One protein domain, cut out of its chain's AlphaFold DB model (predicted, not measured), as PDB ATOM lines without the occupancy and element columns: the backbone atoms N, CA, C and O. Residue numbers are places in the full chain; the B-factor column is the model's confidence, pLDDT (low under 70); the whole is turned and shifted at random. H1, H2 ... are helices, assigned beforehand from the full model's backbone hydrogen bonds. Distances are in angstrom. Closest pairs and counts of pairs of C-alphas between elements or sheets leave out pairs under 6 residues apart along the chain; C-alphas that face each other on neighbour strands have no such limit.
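What this domain is: This is residues 268 to 329 of the 466 residues of an uncharacterized protein of Deltaproteobacteria bacterium RBG_13_65_10 (UniProt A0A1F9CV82). One long helix, H4, runs along one side, and the short helices H1, H2 and H3 are strung along it, H2 packing on its residues 318 to 325. The 62 printed residues hold four named helices, in the order H1 H2 H3 H4, and no named strand: all helix. The whole is compact, with radius of gyration of the C-alphas 11.1 A, spanning 30 by 22 by 20 A.

How they stand to each other: Start at H4, residues 312 to 329: its residues 318 to 325 alone touch H2, residues 280 to 287, closest at C-alphas Ala 321 and Leu 280, 7.0 A, at a steep tilt of 55 degrees. H1, residues 270 to 275, only just touches H2, with 3 pairs of C-alphas within 8 A, in a hairpin. H1, H2 and H4 have every O i to N i+4 pair within hydrogen-bond range.

Where its parts are: Find C-alpha 312 at (-55.037, 79.980, 8.349); H4 runs 25.6 A to C-alpha 329 at (-66.554, 79.688, 31.260). H3 is residues 296 to 299.

The domain as a whole: The printed part has no cut; H3 to H4 is a long link; no printed residue is under 70 in pLDDT.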
ATOM      1  N   GLY A 268     -75.670  70.134  25.177       76.44
ATOM      2  CA  GLY A 268     -76.704  70.339  26.196       76.44
ATOM      3  C   GLY A 268     -76.530  71.587  27.071       76.44
ATOM      4  O   GLY A 268     -77.492  71.984  27.728       76.44
ATOM      5  N   ASP A 269     -75.380  72.275  27.043       83.75
ATOM      6  CA  ASP A 269     -75.181  73.537  27.781       83.75
ATOM      7  C   ASP A 269     -75.570  74.781  26.954       83.75
ATOM      8  O   ASP A 269     -74.817  75.742  26.790       83.75
ATOM      9  N   GLU A 270     -76.794  74.775  26.421       83.50
ATOM     10  CA  GLU A 270     -77.384  75.905  25.679       83.50
ATOM     11  C   GLU A 270     -77.426  77.187  26.530       83.50
ATOM     12  O   GLU A 270     -77.317  78.303  26.022       83.50
ATOM     13  N   ARG A 271     -77.558  77.038  27.857       83.50
ATOM     14  CA  ARG A 271     -77.598  78.167  28.798       83.50
ATOM     15  C   ARG A 271     -76.312  78.973  28.765       83.50
ATOM     16  O   ARG A 271     -76.386  80.198  28.799       83.50
ATOM     17  N   TRP A 272     -75.170  78.299  28.672       88.12
ATOM     18  CA  TRP A 272     -73.883  78.959  28.532       88.12
ATOM     19  C   TRP A 272     -73.800  79.791  27.252       88.12
ATOM     20  O   TRP A 272     -73.439  80.963  27.296       88.12
ATOM     21  N   VAL A 273     -74.229  79.225  26.123       88.12
ATOM     22  CA  VAL A 273     -74.229  79.930  24.830       88.12
ATOM     23  C   VAL A 273     -75.131  81.162  24.864       88.12
ATOM     24  O   VAL A 273     -74.755  82.217  24.358       88.12
ATOM     25  N   MET A 274     -76.304  81.061  25.497       86.00
ATOM     26  CA  MET A 274     -77.260  82.169  25.584       86.00
ATOM     27  C   MET A 274     -76.732  83.376  26.367       86.00
ATOM     28  O   MET A 274     -77.145  84.501  26.077       86.00
ATOM     29  N   ILE A 275     -75.850  83.165  27.348       87.81
ATOM     30  CA  ILE A 275     -75.298  84.263  28.148       87.81
ATOM     31  C   ILE A 275     -74.028  84.864  27.544       87.81
ATOM     32  O   ILE A 275     -73.644  85.951  27.952       87.81
ATOM     33  N   LEU A 276     -73.385  84.228  26.567       90.31
ATOM     34  CA  LEU A 276     -72.208  84.802  25.911       90.31
ATOM     35  C   LEU A 276     -72.542  86.108  25.173       90.31
ATOM     36  O   LEU A 276     -73.611  86.250  24.575       90.31
ATOM     37  N   ASP A 277     -71.603  87.050  25.198       89.88
ATOM     38  CA  ASP A 277     -71.687  88.322  24.481       89.88
ATOM     39  C   ASP A 277     -71.419  88.141  22.972       89.88
ATOM     40  O   ASP A 277     -70.469  87.438  22.605       89.88
ATOM     41  N   PRO A 278     -72.210  88.764  22.071       88.94
ATOM     42  CA  PRO A 278     -71.904  88.789  20.643       88.94
ATOM     43  C   PRO A 278     -70.489  89.328  20.378       88.94
ATOM     44  O   PRO A 278     -70.066  90.266  21.057       88.94
ATOM     45  N   PRO A 279     -69.750  88.781  19.396       92.62
ATOM     46  CA  PRO A 279     -70.161  87.787  18.392       92.62
ATOM     47  C   PRO A 279     -69.891  86.313  18.787       92.62
ATOM     48  O   PRO A 279     -69.831  85.436  17.919       92.62
ATOM     49  N   LEU A 280     -69.637  86.021  20.070       93.75
ATOM     50  CA  LEU A 280     -69.212  84.688  20.517       93.75
ATOM     51  C   LEU A 280     -70.289  83.591  20.370       93.75
ATOM     52  O   LEU A 280     -69.922  82.504  19.918       93.75
ATOM     53  N   PRO A 281     -71.585  83.810  20.693       93.31
ATOM     54  CA  PRO A 281     -72.626  82.797  20.499       93.31
ATOM     55  C   PRO A 281     -72.710  82.305  19.050       93.31
ATOM     56  O   PRO A 281     -72.759  81.102  18.791       93.31
ATOM     57  N   GLU A 282     -72.687  83.233  18.094       95.00
ATOM     58  CA  GLU A 282     -72.795  82.940  16.667       95.00
ATOM     59  C   GLU A 282     -71.542  82.222  16.150       95.00
ATOM     60  O   GLU A 282     -71.640  81.300  15.331       95.00
ATOM     61  N   ALA A 283     -70.366  82.587  16.673       96.25
ATOM     62  CA  ALA A 283     -69.113  81.893  16.397       96.25
ATOM     63  C   ALA A 283     -69.122  80.446  16.915       96.25
ATOM     64  O   ALA A 283     -68.735  79.537  16.179       96.25
ATOM     65  N   VAL A 284     -69.612  80.206  18.138       96.06
ATOM     66  CA  VAL A 284     -69.762  78.850  18.698       96.06
ATOM     67  C   VAL A 284     -70.719  78.015  17.841       96.06
ATOM     68  O   VAL A 284     -70.420  76.859  17.537       96.06
ATOM     69  N   ALA A 285     -71.841  78.594  17.403       94.50
ATOM     70  CA  ALA A 285     -72.815  77.907  16.556       94.50
ATOM     71  C   ALA A 285     -72.222  77.462  15.206       94.50
ATOM     72  O   ALA A 285     -72.514  76.363  14.734       94.50
ATOM     73  N   GLY A 286     -71.367  78.289  14.594       95.44
ATOM     74  CA  GLY A 286     -70.640  77.932  13.372       95.44
ATOM     75  C   GLY A 286     -69.575  76.859  13.608       95.44
ATOM     76  O   GLY A 286     -69.473  75.902  12.838       95.44
ATOM     77  N   ALA A 287     -68.822  76.983  14.704       96.56
ATOM     78  CA  ALA A 287     -67.718  76.089  15.036       96.56
ATOM     79  C   ALA A 287     -68.164  74.666  15.412       96.56
ATOM     80  O   ALA A 287     -67.430  73.721  15.140       96.56
ATOM     81  N   ARG A 288     -69.350  74.487  16.015       95.06
ATOM     82  CA  ARG A 288     -69.864  73.168  16.442       95.06
ATOM     83  C   ARG A 288     -70.359  72.275  15.297       95.06
ATOM     84  O   ARG A 288     -70.554  71.082  15.519       95.06
ATOM     85  N   ARG A 289     -70.566  72.819  14.094       93.81
ATOM     86  CA  ARG A 289     -71.031  72.043  12.931       93.81
ATOM     87  C   ARG A 289     -70.028  70.951  12.552       93.81
ATOM     88  O   ARG A 289     -68.827  71.125  12.731       93.81
ATOM     89  N   ASP A 290     -70.504  69.858  11.956       91.12
ATOM     90  CA  ASP A 290     -69.632  68.770  11.468       91.12
ATOM     91  C   ASP A 290     -68.718  69.207  10.320       91.12
ATOM     92  O   ASP A 290     -67.634  68.657  10.130       91.12
ATOM     93  N   ARG A 291     -69.141  70.241   9.584       91.88
ATOM     94  CA  ARG A 291     -68.305  71.051   8.696       91.88
ATOM     95  C   ARG A 291     -68.191  72.444   9.325       91.88
ATOM     96  O   ARG A 291     -69.104  73.252   9.134       91.88
ATOM     97  N   PRO A 292     -67.149  72.714  10.131       95.69
ATOM     98  CA  PRO A 292     -67.057  73.955  10.893       95.69
ATOM     99  C   PRO A 292     -67.067  75.180   9.980       95.69
ATOM    100  O   PRO A 292     -66.392  75.208   8.949       95.69
ATOM    101  N   LEU A 293     -67.819  76.206  10.377       95.62
ATOM    102  CA  LEU A 293     -67.922  77.469   9.652       95.62
ATOM    103  C   LEU A 293     -67.396  78.627  10.493       95.62
ATOM    104  O   LEU A 293     -67.585  78.677  11.709       95.62
ATOM    105  N   LEU A 294     -66.787  79.591   9.813       96.06
ATOM    106  CA  LEU A 294     -66.418  80.877  10.373       96.06
ATOM    107  C   LEU A 294     -67.656  81.767  10.465       96.06
ATOM    108  O   LEU A 294     -68.395  81.922   9.493       96.06
ATOM    109  N   TRP A 295     -67.829  82.422  11.607       97.12
ATOM    110  CA  TRP A 295     -68.709  83.578  11.719       97.12
ATOM    111  C   TRP A 295     -67.933  84.853  11.369       97.12
ATOM    112  O   TRP A 295     -66.998  85.223  12.083       97.12
ATOM    113  N   THR A 296     -68.305  85.539  10.284       94.50
ATOM    114  CA  THR A 296     -67.559  86.723   9.805       94.50
ATOM    115  C   THR A 296     -67.670  87.935  10.726       94.50
ATOM    116  O   THR A 296     -66.865  88.856  10.605       94.50
ATOM    117  N   GLY A 297     -68.575  87.916  11.711       92.62
ATOM    118  CA  GLY A 297     -68.613  88.927  12.771       92.62
ATOM    119  C   GLY A 297     -67.331  88.974  13.609       92.62
ATOM    120  O   GLY A 297     -66.995  90.028  14.134       92.62
ATOM    121  N   LEU A 298     -66.556  87.881  13.665       92.62
ATOM    122  CA  LEU A 298     -65.220  87.884  14.280       92.62
ATOM    123  C   LEU A 298     -64.195  88.726  13.504       92.62
ATOM    124  O   LEU A 298     -63.180  89.119  14.068       92.62
ATOM    125  N   LEU A 299     -64.451  88.986  12.221       92.50
ATOM    126  CA  LEU A 299     -63.601  89.806  11.357       92.50
ATOM    127  C   LEU A 299     -64.051  91.278  11.317       92.50
ATOM    128  O   LEU A 299     -63.448  92.069  10.600       92.50
ATOM    129  N   GLY A 300     -65.114  91.646  12.044       88.25
ATOM    130  CA  GLY A 300     -65.641  93.015  12.066       88.25
ATOM    131  C   GLY A 300     -66.394  93.433  10.798       88.25
ATOM    132  O   GLY A 300     -66.423  94.615  10.475       88.25
ATOM    133  N   VAL A 301     -66.978  92.484  10.059       88.56
ATOM    134  CA  VAL A 301     -67.759  92.777   8.843       88.56
ATOM    135  C   VAL A 301     -69.163  93.278   9.198       88.56
ATOM    136  O   VAL A 301     -69.835  92.678  10.033       88.56
ATOM    137  N   ASP A 302     -69.638  94.321   8.504       81.62
ATOM    138  CA  ASP A 302     -70.939  94.971   8.750       81.62
ATOM    139  C   ASP A 302     -72.148  94.028   8.652       81.62
ATOM    140  O   ASP A 302     -73.112  94.146   9.408       81.62
ATOM    141  N   LYS A 303     -72.118  93.091   7.696       90.62
ATOM    142  CA  LYS A 303     -73.146  92.057   7.509       90.62
ATOM    143  C   LYS A 303     -72.535  90.692   7.806       90.62
ATOM    144  O   LYS A 303     -72.007  90.060   6.889       90.62
ATOM    145  N   PRO A 304     -72.545  90.263   9.075       92.19
ATOM    146  CA  PRO A 304     -71.922  89.013   9.442       92.19
ATOM    147  C   PRO A 304     -72.778  87.821   8.995       92.19
ATOM    148  O   PRO A 304     -74.005  87.845   9.072       92.19
ATOM    149  N   GLU A 305     -72.111  86.771   8.530       94.38
ATOM    150  CA  GLU A 305     -72.710  85.528   8.054       94.38
ATOM    151  C   GLU A 305     -71.809  84.335   8.395       94.38
ATOM    152  O   GLU A 305     -70.622  84.488   8.711       94.38
ATOM    153  N   HIS A 306     -72.370  83.126   8.328       94.31
ATOM    154  CA  HIS A 306     -71.583  81.899   8.400       94.31
ATOM    155  C   HIS A 306     -71.038  81.549   7.020       94.31
ATOM    156  O   HIS A 306     -71.808  81.322   6.090       94.31
ATOM    157  N   ARG A 307     -69.716  81.422   6.910       92.12
ATOM    158  CA  ARG A 307     -69.048  80.966   5.685       92.12
ATOM    159  C   ARG A 307     -67.889  80.025   5.978       92.12
ATOM    160  O   ARG A 307     -67.494  79.828   7.123       92.12
ATOM    161  N   THR A 308     -67.324  79.446   4.930       92.25
ATOM    162  CA  THR A 308     -66.139  78.591   5.026       92.25
ATOM    163  C   THR A 308     -64.887  79.402   5.365       92.25
ATOM    164  O   THR A 308     -64.766  80.581   5.005       92.25
ATOM    165  N   PHE A 309     -63.957  78.764   6.077       94.38
ATOM    166  CA  PHE A 309     -62.625  79.301   6.356       94.38
ATOM    167  C   PHE A 309     -61.805  79.354   5.068       94.38
ATOM    168  O   PHE A 309     -61.767  78.368   4.337       94.38
ATOM    169  N   ARG A 310     -61.151  80.487   4.801       91.19
ATOM    170  CA  ARG A 310     -60.364  80.719   3.580       91.19
ATOM    171  C   ARG A 310     -58.858  80.719   3.816       91.19
ATOM    172  O   ARG A 310     -58.127  80.302   2.930       91.19
ATOM    173  N   THR A 311     -58.408  81.174   4.985       91.56
ATOM    174  CA  THR A 311     -56.979  81.291   5.325       91.56
ATOM    175  C   THR A 311     -56.693  80.751   6.722       91.56
ATOM    176  O   THR A 311     -57.584  80.703   7.580       91.56
ATOM    177  N   LEU A 312     -55.438  80.391   6.999       92.38
ATOM    178  CA  LEU A 312     -55.037  79.980   8.349       92.38
ATOM    179  C   LEU A 312     -55.189  81.098   9.386       92.38
ATOM    180  O   LEU A 312     -55.469  80.814  10.550       92.38
ATOM    181  N   ALA A 313     -55.080  82.362   8.974       92.06
ATOM    182  CA  ALA A 313     -55.331  83.499   9.855       92.06
ATOM    183  C   ALA A 313     -56.788  83.519  10.353       92.06
ATOM    184  O   ALA A 313     -57.033  83.744  11.537       92.06
ATOM    185  N   GLU A 314     -57.758  83.222   9.482       94.94
ATOM    186  CA  GLU A 314     -59.169  83.104   9.873       94.94
ATOM    187  C   GLU A 314     -59.404  81.944  10.846       94.94
ATOM    188  O   GLU A 314     -60.147  82.089  11.821       94.94
ATOM    189  N   VAL A 315     -58.746  80.803  10.610       95.81
ATOM    190  CA  VAL A 315     -58.788  79.657  11.529       95.81
ATOM    191  C   VAL A 315     -58.230  80.055  12.895       95.81
ATOM    192  O   VAL A 315     -58.838  79.744  13.917       95.81
ATOM    193  N   GLU A 316     -57.115  80.785  12.931       94.00
ATOM    194  CA  GLU A 316     -56.497  81.240  14.174       94.00
ATOM    195  C   GLU A 316     -57.379  82.229  14.943       94.00
ATOM    196  O   GLU A 316     -57.505  82.115  16.165       94.00
ATOM    197  N   ILE A 317     -58.042  83.160  14.251       94.75
ATOM    198  CA  ILE A 317     -59.006  84.087  14.860       94.75
ATOM    199  C   ILE A 317     -60.139  83.307  15.537       94.75
ATOM    200  O   ILE A 317     -60.442  83.543  16.710       94.75
ATOM    201  N   ALA A 318     -60.731  82.331  14.844       96.56
ATOM    202  CA  ALA A 318     -61.780  81.499  15.427       96.56
ATOM    203  C   ALA A 318     -61.255  80.630  16.584       96.56
ATOM    204  O   ALA A 318     -61.921  80.501  17.612       96.56
ATOM    205  N   ARG A 319     -60.036  80.087  16.467       95.38
ATOM    206  CA  ARG A 319     -59.372  79.309  17.524       95.38
ATOM    207  C   ARG A 319     -59.206  80.134  18.802       95.38
ATOM    208  O   ARG A 319     -59.526  79.653  19.890       95.38
ATOM    209  N   ARG A 320     -58.742  81.379  18.671       92.75
ATOM    210  CA  ARG A 320     -58.614  82.344  19.773       92.75
ATOM    211  C   ARG A 320     -59.969  82.651  20.404       92.75
ATOM    212  O   ARG A 320     -60.093  82.539  21.619       92.75
ATOM    213  N   ALA A 321     -60.999  82.902  19.596       94.25
ATOM    214  CA  ALA A 321     -62.356  83.112  20.096       94.25
ATOM    215  C   ALA A 321     -62.872  81.910  20.911       94.25
ATOM    216  O   ALA A 321     -63.416  82.097  21.997       94.25
ATOM    217  N   MET A 322     -62.654  80.670  20.456       95.88
ATOM    218  CA  MET A 322     -63.079  79.479  21.208       95.88
ATOM    219  C   MET A 322     -62.292  79.292  22.514       95.88
ATOM    220  O   MET A 322     -62.863  78.879  23.524       95.88
ATOM    221  N   ARG A 323     -60.999  79.642  22.538       92.94
ATOM    222  CA  ARG A 323     -60.214  79.678  23.785       92.94
ATOM    223  C   ARG A 323     -60.729  80.736  24.756       92.94
ATOM    224  O   ARG A 323     -60.831  80.442  25.943       92.94
ATOM    225  N   LEU A 324     -61.094  81.922  24.263       91.69
ATOM    226  CA  LEU A 324     -61.726  82.966  25.069       91.69
ATOM    227  C   LEU A 324     -63.043  82.475  25.672       91.69
ATOM    228  O   LEU A 324     -63.242  82.632  26.871       91.69
ATOM    229  N   VAL A 325     -63.901  81.806  24.894       93.38
ATOM    230  CA  VAL A 325     -65.126  81.181  25.428       93.38
ATOM    231  C   VAL A 325     -64.783  80.190  26.547       93.38
ATOM    232  O   VAL A 325     -65.384  80.239  27.616       93.38
ATOM    233  N   GLY A 326     -63.771  79.341  26.360       91.31
ATOM    234  CA  GLY A 326     -63.305  78.429  27.410       91.31
ATOM    235  C   GLY A 326     -62.797  79.144  28.672       91.31
ATOM    236  O   GLY A 326     -63.066  78.694  29.784       91.31
ATOM    237  N   ALA A 327     -62.104  80.277  28.528       88.19
ATOM    238  CA  ALA A 327     -61.654  81.087  29.660       88.19
ATOM    239  C   ALA A 327     -62.835  81.739  30.392       88.19
ATOM    240  O   ALA A 327     -62.963  81.601  31.607       88.19
ATOM    241  N   LEU A 328     -63.745  82.377  29.652       89.56
ATOM    242  CA  LEU A 328     -64.949  83.013  30.190       89.56
ATOM    243  C   LEU A 328     -65.876  82.013  30.890       89.56
ATOM    244  O   LEU A 328     -66.611  82.398  31.799       89.56
ATOM    245  N   ARG A 329     -65.812  80.723  30.538       88.62
ATOM    246  CA  ARG A 329     -66.554  79.688  31.260       88.62
ATOM    247  C   ARG A 329     -66.141  79.606  32.727       88.62
ATOM    248  O   ARG A 329     -67.011  79.526  33.585       88.62
TER     249      ARG A 329